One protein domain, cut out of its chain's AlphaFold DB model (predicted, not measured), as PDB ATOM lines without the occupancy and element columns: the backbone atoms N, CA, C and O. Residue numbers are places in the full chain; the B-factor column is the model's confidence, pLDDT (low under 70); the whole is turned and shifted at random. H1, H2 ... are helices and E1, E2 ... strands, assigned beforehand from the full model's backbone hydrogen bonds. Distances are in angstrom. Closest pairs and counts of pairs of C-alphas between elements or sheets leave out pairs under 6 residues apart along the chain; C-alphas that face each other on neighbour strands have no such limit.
ATOM      1  N   HIS A  24     214.299 184.445 189.175       54.50
ATOM      2  CA  HIS A  24     213.411 185.428 188.552       54.50
ATOM      3  C   HIS A  24     212.299 184.762 187.727       54.50
ATOM      4  O   HIS A  24     211.217 185.324 187.600       54.50
ATOM      5  N   GLN A  25     212.543 183.538 187.245       61.75
ATOM      6  CA  GLN A  25     211.630 182.774 186.404       61.75
ATOM      7  C   GLN A  25     211.103 181.536 187.138       61.75
ATOM      8  O   GLN A  25     211.860 180.643 187.527       61.75
ATOM      9  N   ILE A  26     209.785 181.484 187.326       69.69
ATOM     10  CA  ILE A  26     209.097 180.324 187.900       69.69
ATOM     11  C   ILE A  26     208.946 179.280 186.787       69.69
ATOM     12  O   ILE A  26     208.179 179.480 185.844       69.69
ATOM     13  N   ASP A  27     209.642 178.149 186.900       72.56
ATOM     14  CA  ASP A  27     209.474 177.028 185.975       72.56
ATOM     15  C   ASP A  27     208.137 176.310 186.241       72.56
ATOM     16  O   ASP A  27     208.001 175.447 187.116       72.56
ATOM     17  N   ILE A  28     207.114 176.698 185.475       75.06
ATOM     18  CA  ILE A  28     205.768 176.120 185.561       75.06
ATOM     19  C   ILE A  28     205.777 174.641 185.160       75.06
ATOM     20  O   ILE A  28     204.981 173.863 185.689       75.06
ATOM     21  N   ALA A  29     206.660 174.222 184.248       74.88
ATOM     22  CA  ALA A  29     206.746 172.822 183.849       74.88
ATOM     23  C   ALA A  29     207.255 171.965 185.014       74.88
ATOM     24  O   ALA A  29     206.709 170.890 185.276       74.88
ATOM     25  N   LEU A  30     208.235 172.474 185.758       74.75
ATOM     26  CA  LEU A  30     208.753 171.836 186.962       74.75
ATOM     27  C   LEU A  30     207.716 171.824 188.096       74.75
ATOM     28  O   LEU A  30     207.518 170.785 188.732       74.75
ATOM     29  N   LEU A  31     206.975 172.922 188.287       75.44
ATOM     30  CA  LEU A  31     205.858 172.976 189.237       75.44
ATOM     31  C   LEU A  31     204.782 171.937 188.889       75.44
ATOM     32  O   LEU A  31     204.348 171.175 189.752       75.44
ATOM     33  N   LYS A  32     204.392 171.852 187.612       76.94
ATOM     34  CA  LYS A  32     203.373 170.917 187.118       76.94
ATOM     35  C   LYS A  32     203.781 169.457 187.303       76.94
ATOM     36  O   LYS A  32     202.929 168.639 187.645       76.94
ATOM     37  N   ARG A  33     205.062 169.125 187.100       74.88
ATOM     38  CA  ARG A  33     205.614 167.775 187.338       74.88
ATOM     39  C   ARG A  33     205.597 167.396 188.817       74.88
ATOM     40  O   ARG A  33     205.304 166.251 189.143       74.88
ATOM     41  N   ASN A  34     205.839 168.365 189.695       72.12
ATOM     42  CA  ASN A  34     205.839 168.185 191.145       72.12
ATOM     43  C   ASN A  34     204.472 168.448 191.802       72.12
ATOM     44  O   ASN A  34     204.376 168.552 193.028       72.12
ATOM     45  N   THR A  35     203.403 168.526 191.000       76.81
ATOM     46  CA  THR A  35     202.032 168.682 191.488       76.81
ATOM     47  C   THR A  35     201.352 167.325 191.672       76.81
ATOM     48  O   THR A  35     201.196 166.570 190.712       76.81
ATOM     49  N   GLN A  36     200.889 167.025 192.885       75.94
ATOM     50  CA  GLN A  36     199.942 165.948 193.160       75.94
ATOM     51  C   GLN A  36     198.506 166.430 192.962       75.94
ATOM     52  O   GLN A  36     198.112 167.492 193.441       75.94
ATOM     53  N   TYR A  37     197.707 165.620 192.278       76.56
ATOM     54  CA  TYR A  37     196.289 165.873 192.062       76.56
ATOM     55  C   TYR A  37     195.502 164.920 192.954       76.56
ATOM     56  O   TYR A  37     195.465 163.717 192.718       76.56
ATOM     57  N   ASN A  38     194.912 165.457 194.015       68.75
ATOM     58  CA  ASN A  38     194.104 164.684 194.948       68.75
ATOM     59  C   ASN A  38     192.634 164.847 194.554       68.75
ATOM     60  O   ASN A  38     192.144 165.973 194.409       68.75
ATOM     61  N   ASN A  39     191.937 163.724 194.353       65.31
ATOM     62  CA  ASN A  39     190.547 163.676 193.869       65.31
ATOM     63  C   ASN A  39     190.324 164.390 192.521       65.31
ATOM     64  O   ASN A  39     189.222 164.845 192.220       65.31
ATOM     65  N   SER A  40     191.375 164.527 191.713       65.62
ATOM     66  CA  SER A  40     191.337 165.181 190.406       65.62
ATOM     67  C   SER A  40     192.415 164.611 189.486       65.62
ATOM     68  O   SER A  40     193.377 164.020 189.964       65.62
ATOM     69  N   ASN A  41     192.254 164.778 188.170       66.50
ATOM     70  CA  ASN A  41     193.225 164.321 187.172       66.50
ATOM     71  C   ASN A  41     193.745 165.498 186.339       66.50
ATOM     72  O   ASN A  41     193.048 166.487 186.124       66.50
ATOM     73  N   LEU A  42     194.946 165.351 185.773       65.81
ATOM     74  CA  LEU A  42     195.522 166.287 184.789       65.81
ATOM     75  C   LEU A  42     194.606 166.557 183.580       65.81
ATOM     76  O   LEU A  42     194.718 167.599 182.934       65.81
ATOM     77  N   GLU A  43     193.712 165.620 183.273       68.50
ATOM     78  CA  GLU A  43     192.726 165.709 182.192       68.50
ATOM     79  C   GLU A  43     191.465 166.491 182.579       68.50
ATOM     80  O   GLU A  43     190.652 166.823 181.720       68.50
ATOM     81  N   THR A  44     191.290 166.834 183.859       75.31
ATOM     82  CA  THR A  44     190.157 167.646 184.292       75.31
ATOM     83  C   THR A  44     190.260 169.041 183.654       75.31
ATOM     84  O   THR A  44     191.268 169.734 183.839       75.31
ATOM     85  N   PRO A  45     189.217 169.519 182.946       76.31
ATOM     86  CA  PRO A  45     189.275 170.772 182.190       76.31
ATOM     87  C   PRO A  45     189.594 171.990 183.067       76.31
ATOM     88  O   PRO A  45     190.230 172.939 182.610       76.31
ATOM     89  N   TYR A  46     189.206 171.963 184.343       75.50
ATOM     90  CA  TYR A  46     189.538 173.014 185.305       75.50
ATOM     91  C   TYR A  46     191.043 173.101 185.589       75.50
ATOM     92  O   TYR A  46     191.601 174.195 185.569       75.50
ATOM     93  N   ILE A  47     191.718 171.963 185.766       78.69
ATOM     94  CA  ILE A  47     193.169 171.906 185.996       78.69
ATOM     95  C   ILE A  47     193.922 172.407 184.764       78.69
ATOM     96  O   ILE A  47     194.845 173.210 184.884       78.69
ATOM     97  N   GLN A  48     193.499 171.996 183.566       80.12
ATOM     98  CA  GLN A  48     194.104 172.478 182.324       80.12
ATOM     99  C   GLN A  48     193.976 173.995 182.168       80.12
ATOM    100  O   GLN A  48     194.935 174.641 181.754       80.12
ATOM    101  N   ARG A  49     192.829 174.579 182.544       79.81
ATOM    102  CA  ARG A  49     192.633 176.037 182.530       79.81
ATOM    103  C   ARG A  49     193.546 176.754 183.518       79.81
ATOM    104  O   ARG A  49     194.113 177.769 183.141       79.81
ATOM    105  N   VAL A  50     193.729 176.222 184.730       80.62
ATOM    106  CA  VAL A  50     194.662 176.799 185.717       80.62
ATOM    107  C   VAL A  50     196.074 176.872 185.135       80.62
ATOM    108  O   VAL A  50     196.673 177.944 185.110       80.62
ATOM    109  N   TRP A  51     196.577 175.765 184.582       82.38
ATOM    110  CA  TRP A  51     197.904 175.745 183.962       82.38
ATOM    111  C   TRP A  51     197.997 176.644 182.731       82.38
ATOM    112  O   TRP A  51     198.996 177.332 182.555       82.38
ATOM    113  N   LYS A  52     196.955 176.671 181.895       81.19
ATOM    114  CA  LYS A  52     196.892 177.526 180.708       81.19
ATOM    115  C   LYS A  52     196.985 179.007 181.083       81.19
ATOM    116  O   LYS A  52     197.785 179.729 180.505       81.19
ATOM    117  N   VAL A  53     196.239 179.438 182.099       82.56
ATOM    118  CA  VAL A  53     196.275 180.817 182.608       82.56
ATOM    119  C   VAL A  53     197.644 181.155 183.210       82.56
ATOM    120  O   VAL A  53     198.168 182.231 182.939       82.56
ATOM    121  N   LEU A  54     198.265 180.233 183.954       79.38
ATOM    122  CA  LEU A  54     199.611 180.439 184.507       79.38
ATOM    123  C   LEU A  54     200.687 180.604 183.422       79.38
ATOM    124  O   LEU A  54     201.606 181.406 183.585       79.38
ATOM    125  N   ILE A  55     200.577 179.852 182.325       79.56
ATOM    126  CA  ILE A  55     201.543 179.887 181.219       79.56
ATOM    127  C   ILE A  55     201.309 181.107 180.324       79.56
ATOM    128  O   ILE A  55     202.262 181.815 180.014       79.56
ATOM    129  N   GLU A  56     200.063 181.352 179.912       77.81
ATOM    130  CA  GLU A  56     199.744 182.333 178.867       77.81
ATOM    131  C   GLU A  56     199.372 183.721 179.398       77.81
ATOM    132  O   GLU A  56     199.529 184.695 178.668       77.81
ATOM    133  N   MET A  57     198.851 183.834 180.625       73.38
ATOM    134  CA  MET A  57     198.293 185.101 181.126       73.38
ATOM    135  C   MET A  57     199.043 185.700 182.314       73.38
ATOM    136  O   MET A  57     198.860 186.883 182.586       73.38
ATOM    137  N   PHE A  58     199.835 184.911 183.044       74.19
ATOM    138  CA  PHE A  58     200.540 185.396 184.231       74.19
ATOM    139  C   PHE A  58     201.973 185.792 183.888       74.19
ATOM    140  O   PHE A  58     202.723 184.989 183.328       74.19
ATOM    141  N   ASP A  59     202.345 187.001 184.300       77.94
ATOM    142  CA  ASP A  59     203.728 187.483 184.308       77.94
ATOM    143  C   ASP A  59     204.522 186.869 185.481       77.94
ATOM    144  O   ASP A  59     203.930 186.320 186.417       77.94
ATOM    145  N   ASP A  60     205.853 186.941 185.473       72.50
ATOM    146  CA  ASP A  60     206.692 186.259 186.468       72.50
ATOM    147  C   ASP A  60     206.409 186.726 187.908       72.50
ATOM    148  O   ASP A  60     206.344 185.906 188.828       72.50
ATOM    149  N   GLU A  61     206.099 188.007 188.110       74.44
ATOM    150  CA  GLU A  61     205.659 188.530 189.413       74.44
ATOM    151  C   GLU A  61     204.306 187.947 189.855       74.44
ATOM    152  O   GLU A  61     204.112 187.577 191.018       74.44
ATOM    153  N   GLN A  62     203.363 187.787 188.924       74.56
ATOM    154  CA  GLN A  62     202.056 187.191 189.216       74.56
ATOM    155  C   GLN A  62     202.174 185.693 189.502       74.56
ATOM    156  O   GLN A  62     201.451 185.174 190.354       74.56
ATOM    157  N   ARG A  63     203.107 184.994 188.848       76.62
ATOM    158  CA  ARG A  63     203.416 183.584 189.130       76.62
ATOM    159  C   ARG A  63     203.990 183.412 190.531       76.62
ATOM    160  O   ARG A  63     203.570 182.497 191.237       76.62
ATOM    161  N   LYS A  64     204.879 184.309 190.972       72.25
ATOM    162  CA  LYS A  64     205.395 184.323 192.354       72.25
ATOM    163  C   LYS A  64     204.281 184.574 193.365       72.25
ATOM    164  O   LYS A  64     204.206 183.879 194.376       72.25
ATOM    165  N   LEU A  65     203.389 185.530 193.094       73.06
ATOM    166  CA  LEU A  65     202.231 185.805 193.952       73.06
ATOM    167  C   LEU A  65     201.275 184.616 194.019       73.06
ATOM    168  O   LEU A  65     200.808 184.271 195.105       73.06
ATOM    169  N   PHE A  66     201.023 183.962 192.885       76.38
ATOM    170  CA  PHE A  66     200.243 182.735 192.847       76.38
ATOM    171  C   PHE A  66     200.901 181.655 193.700       76.38
ATOM    172  O   PHE A  66     200.246 181.125 194.589       76.38
ATOM    173  N   LEU A  67     202.197 181.390 193.504       72.44
ATOM    174  CA  LEU A  67     202.953 180.403 194.277       72.44
ATOM    175  C   LEU A  67     202.911 180.705 195.782       72.44
ATOM    176  O   LEU A  67     202.654 179.812 196.587       72.44
ATOM    177  N   LYS A  68     203.054 181.978 196.164       69.81
ATOM    178  CA  LYS A  68     202.912 182.435 197.551       69.81
ATOM    179  C   LYS A  68     201.508 182.181 198.097       69.81
ATOM    180  O   LYS A  68     201.369 181.803 199.254       69.81
ATOM    181  N   PHE A  69     200.476 182.372 197.281       70.56
ATOM    182  CA  PHE A  69     199.087 182.152 197.674       70.56
ATOM    183  C   PHE A  69     198.754 180.666 197.849       70.56
ATOM    184  O   PHE A  69     198.133 180.296 198.841       70.56
ATOM    185  N   VAL A  70     199.177 179.808 196.915       69.75
ATOM    186  CA  VAL A  70     198.806 178.382 196.927       69.75
ATOM    187  C   VAL A  70     199.775 177.496 197.708       69.75
ATOM    188  O   VAL A  70     199.382 176.428 198.168       69.75
ATOM    189  N   TRP A  71     201.032 177.915 197.858       67.50
ATOM    190  CA  TRP A  71     202.099 177.111 198.458       67.50
ATOM    191  C   TRP A  71     202.845 177.824 199.596       67.50
ATOM    192  O   TRP A  71     203.717 177.237 200.232       67.50
ATOM    193  N   GLY A  72     202.524 179.090 199.883       60.66
ATOM    194  CA  GLY A  72     203.129 179.846 200.985       60.66
ATOM    195  C   GLY A  72     204.593 180.242 200.768       60.66
ATOM    196  O   GLY A  72     205.196 180.836 201.662       60.66
ATOM    197  N   ARG A  73     205.181 179.934 199.603       61.81
ATOM    198  CA  ARG A  73     206.584 180.217 199.269       61.81
ATOM    199  C   ARG A  73     206.693 181.047 197.997       61.81
ATOM    200  O   ARG A  73     205.942 180.851 197.049       61.81
ATOM    201  N   ASN A  74     207.660 181.962 197.983       54.53
ATOM    202  CA  ASN A  74     207.894 182.871 196.858       54.53
ATOM    203  C   ASN A  74     208.818 182.255 195.789       54.53
ATOM    204  O   ASN A  74     208.967 182.831 194.716       54.53
ATOM    205  N   THR A  75     209.460 181.121 196.087       57.94
ATOM    206  CA  THR A  75     210.506 180.516 195.255       57.94
ATOM    207  C   THR A  75     210.281 179.019 195.076       57.94
ATOM    208  O   THR A  75     209.794 178.329 195.976       57.94
ATOM    209  N   LEU A  76     210.644 178.518 193.895       61.59
ATOM    210  CA  LEU A  76     210.740 177.085 193.637       61.59
ATOM    211  C   LEU A  76     212.027 176.534 194.284       61.59
ATOM    212  O   LEU A  76     213.062 177.202 194.213       61.59
ATOM    213  N   PRO A  77     211.996 175.326 194.874       61.56
ATOM    214  CA  PRO A  77     213.205 174.587 195.225       61.56
ATOM    215  C   PRO A  77     214.086 174.385 193.984       61.56
ATOM    216  O   PRO A  77     213.573 174.170 192.884       61.56
ATOM    217  N   SER A  78     215.409 174.440 194.147       55.84
ATOM    218  CA  SER A  78     216.364 174.447 193.026       55.84
ATOM    219  C   SER A  78     216.410 173.150 192.199       55.84
ATOM    220  O   SER A  78     217.040 173.141 191.142       55.84
ATOM    221  N   GLY A  79     215.739 172.074 192.624       54.53
ATOM    222  CA  GLY A  79     215.634 170.818 191.877       54.53
ATOM    223  C   GLY A  79     214.563 169.879 192.435       54.53
ATOM    224  O   GLY A  79     214.098 170.071 193.557       54.53
ATOM    225  N   ASP A  80     214.193 168.857 191.652       55.91
ATOM    226  CA  ASP A  80     213.173 167.840 191.987       55.91
ATOM    227  C   ASP A  80     213.417 167.186 193.363       55.91
ATOM    228  O   ASP A  80     212.477 166.889 194.095       55.91
ATOM    229  N   GLU A  81     214.686 167.020 193.750       56.19
ATOM    230  CA  GLU A  81     215.086 166.387 195.015       56.19
ATOM    231  C   GLU A  81     214.853 167.267 196.256       56.19
ATOM    232  O   GLU A  81     214.802 166.757 197.374       56.19
ATOM    233  N   ASP A  82     214.662 168.579 196.078       58.59
ATOM    234  CA  ASP A  82     214.440 169.530 197.177       58.59
ATOM    235  C   ASP A  82     212.936 169.800 197.432       58.59
ATOM    236  O   ASP A  82     212.556 170.535 198.348       58.59
ATOM    237  N   PHE A  83     212.040 169.138 196.682       62.25
ATOM    238  CA  PHE A  83     210.589 169.153 196.916       62.25
ATOM    239  C   PHE A  83     210.212 168.291 198.128       62.25
ATOM    240  O   PHE A  83     209.629 167.214 198.006       62.25
ATOM    241  N   ARG A  84     210.514 168.786 199.335       58.06
ATOM    242  CA  ARG A  84     210.119 168.130 200.598       58.06
ATOM    243  C   ARG A  84     208.601 168.021 200.765       58.06
ATOM    244  O   ARG A  84     208.123 167.075 201.380       58.06
ATOM    245  N   GLU A  85     207.854 168.967 200.202       62.28
ATOM    246  CA  GLU A  85     206.390 168.965 200.177       62.28
ATOM    247  C   GLU A  85     205.923 169.170 198.738       62.28
ATOM    248  O   GLU A  85     206.170 170.217 198.140       62.28
ATOM    249  N   LYS A  86     205.270 168.157 198.161       65.50
ATOM    250  CA  LYS A  86     204.719 168.248 196.805       65.50
ATOM    251  C   LYS A  86     203.535 169.208 196.797       65.50
ATOM    252  O   LYS A  86     202.721 169.205 197.718       65.50
ATOM    253  N   PHE A  87     203.421 170.005 195.741       69.81
ATOM    254  CA  PHE A  87     202.287 170.903 195.577       69.81
ATOM    255  C   PHE A  87     201.017 170.066 195.372       69.81
ATOM    256  O   PHE A  87     200.973 169.278 194.436       69.81
ATOM    257  N   SER A  88     199.997 170.173 196.226       69.19
ATOM    258  CA  SER A  88     198.776 169.362 196.085       69.19
ATOM    259  C   SER A  88     197.587 170.204 195.632       69.19
ATOM    260  O   SER A  88     197.149 171.095 196.362       69.19
ATOM    261  N   ILE A  89     197.010 169.886 194.474       73.25
ATOM    262  CA  ILE A  89     195.716 170.426 194.053       73.25
ATOM    263  C   ILE A  89     194.639 169.469 194.552       73.25
ATOM    264  O   ILE A  89     194.480 168.362 194.037       73.25
ATOM    265  N   ASN A  90     193.907 169.902 195.576       69.00
ATOM    266  CA  ASN A  90     192.752 169.184 196.096       69.00
ATOM    267  C   ASN A  90     191.495 169.785 195.474       69.00
ATOM    268  O   ASN A  90     191.208 170.969 195.673       69.00
ATOM    269  N   LEU A  91     190.727 168.977 194.746       63.75
ATOM    270  CA  LEU A  91     189.379 169.386 194.378       63.75
ATOM    271  C   LEU A  91     188.500 169.220 195.618       63.75
ATOM    272  O   LEU A  91     188.198 168.100 196.034       63.75
TER     273      LEU A  91
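What this domain is: This is residues 24 to 91 of the 106 residues of the protein "Hypothetical protein" of Rotaria sp. Silwood1 (UniProt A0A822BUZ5). Two helices, H2 and H3, make a V that is closed where the end of H2 comes near the start of H3; a two-strand parallel ribbon, E1 and E2, lies across from the V's closed end, with the short helix H1 to one side of the V. The parts are joined by few contacts, and a long link, residues 72 to 86, loops round from the end of H3 to the start of E2. The printed part has 68 residues with three named helices and two named strands, in the order H1, E1, H2, H3, E2, and its class is mixed, helices and strands. It is compact, with a radius of gyration of the C-alphas of 11.6 A and spans of 29 by 28 by 18 A.

Where its parts are: H1 is residues 28 to 33, beginning at C-alpha 28 at (205.768, 176.120, 185.561). E1 is residues 35 to 38. H2, residues 45 to 56, measures 15.9 A from first to last C-alpha and begins at C-alpha 45 at (189.275, 170.772, 182.190). H3, residues 60 to 71, measures 15.8 A. E2 is residues 87 to 90, ending at C-alpha 90 at (192.752, 169.184, 196.096).

How they stand to each other: H1 and H2 only just touch, with 3 pairs of C-alphas within 8 A, and H2 does so with residues 51 to 55 alone. Their closest C-alphas are those of Ile 28 and Ile 55, 7.1 A apart. They run opposite ways at a shallow tilt of 34.8 degrees, only just short of steep. E1 and E2 are parallel, with 24 degrees between their directions; N 36 and O 87 are within hydrogen-bond range at 2.7 A, as are N 89 and O 36 at 2.8 A. E1, H2, H3 and E2 form a strand-helix-strand unit, two parallel neighbour strands with helices between them along the chain, and its crossover is left-handed. H2 and H3 are close but not clearly touching; their closest C-alphas, those of Leu 54 and Arg 63, are 6.8 A apart. They run opposite ways at a steep tilt of 36 degrees, only just past shallow. The closest C-alphas of H3 and E2 are those of Trp 71 and Phe 87, 6.8 A apart. H1 and H3 are apart, as are E1 and H3, and H2 and E2. In H1, H2 and H3 every O i to N i+4 pair is within hydrogen-bond range.

The domain as a whole: The two C-alphas farthest apart are those of His 24 and Asn 39, at 32.0 A. The printed part has no cut. The links H1 to E1 and H2 to H3 are tight, E1 to H2 is short, and H3 to E2 is long with 15 residues. The mean pLDDT of the printed part is 70.1, and 31 residues are under 70: residues 24 to 26, 38 to 43, 68, 70 to 88, and 90 to 91.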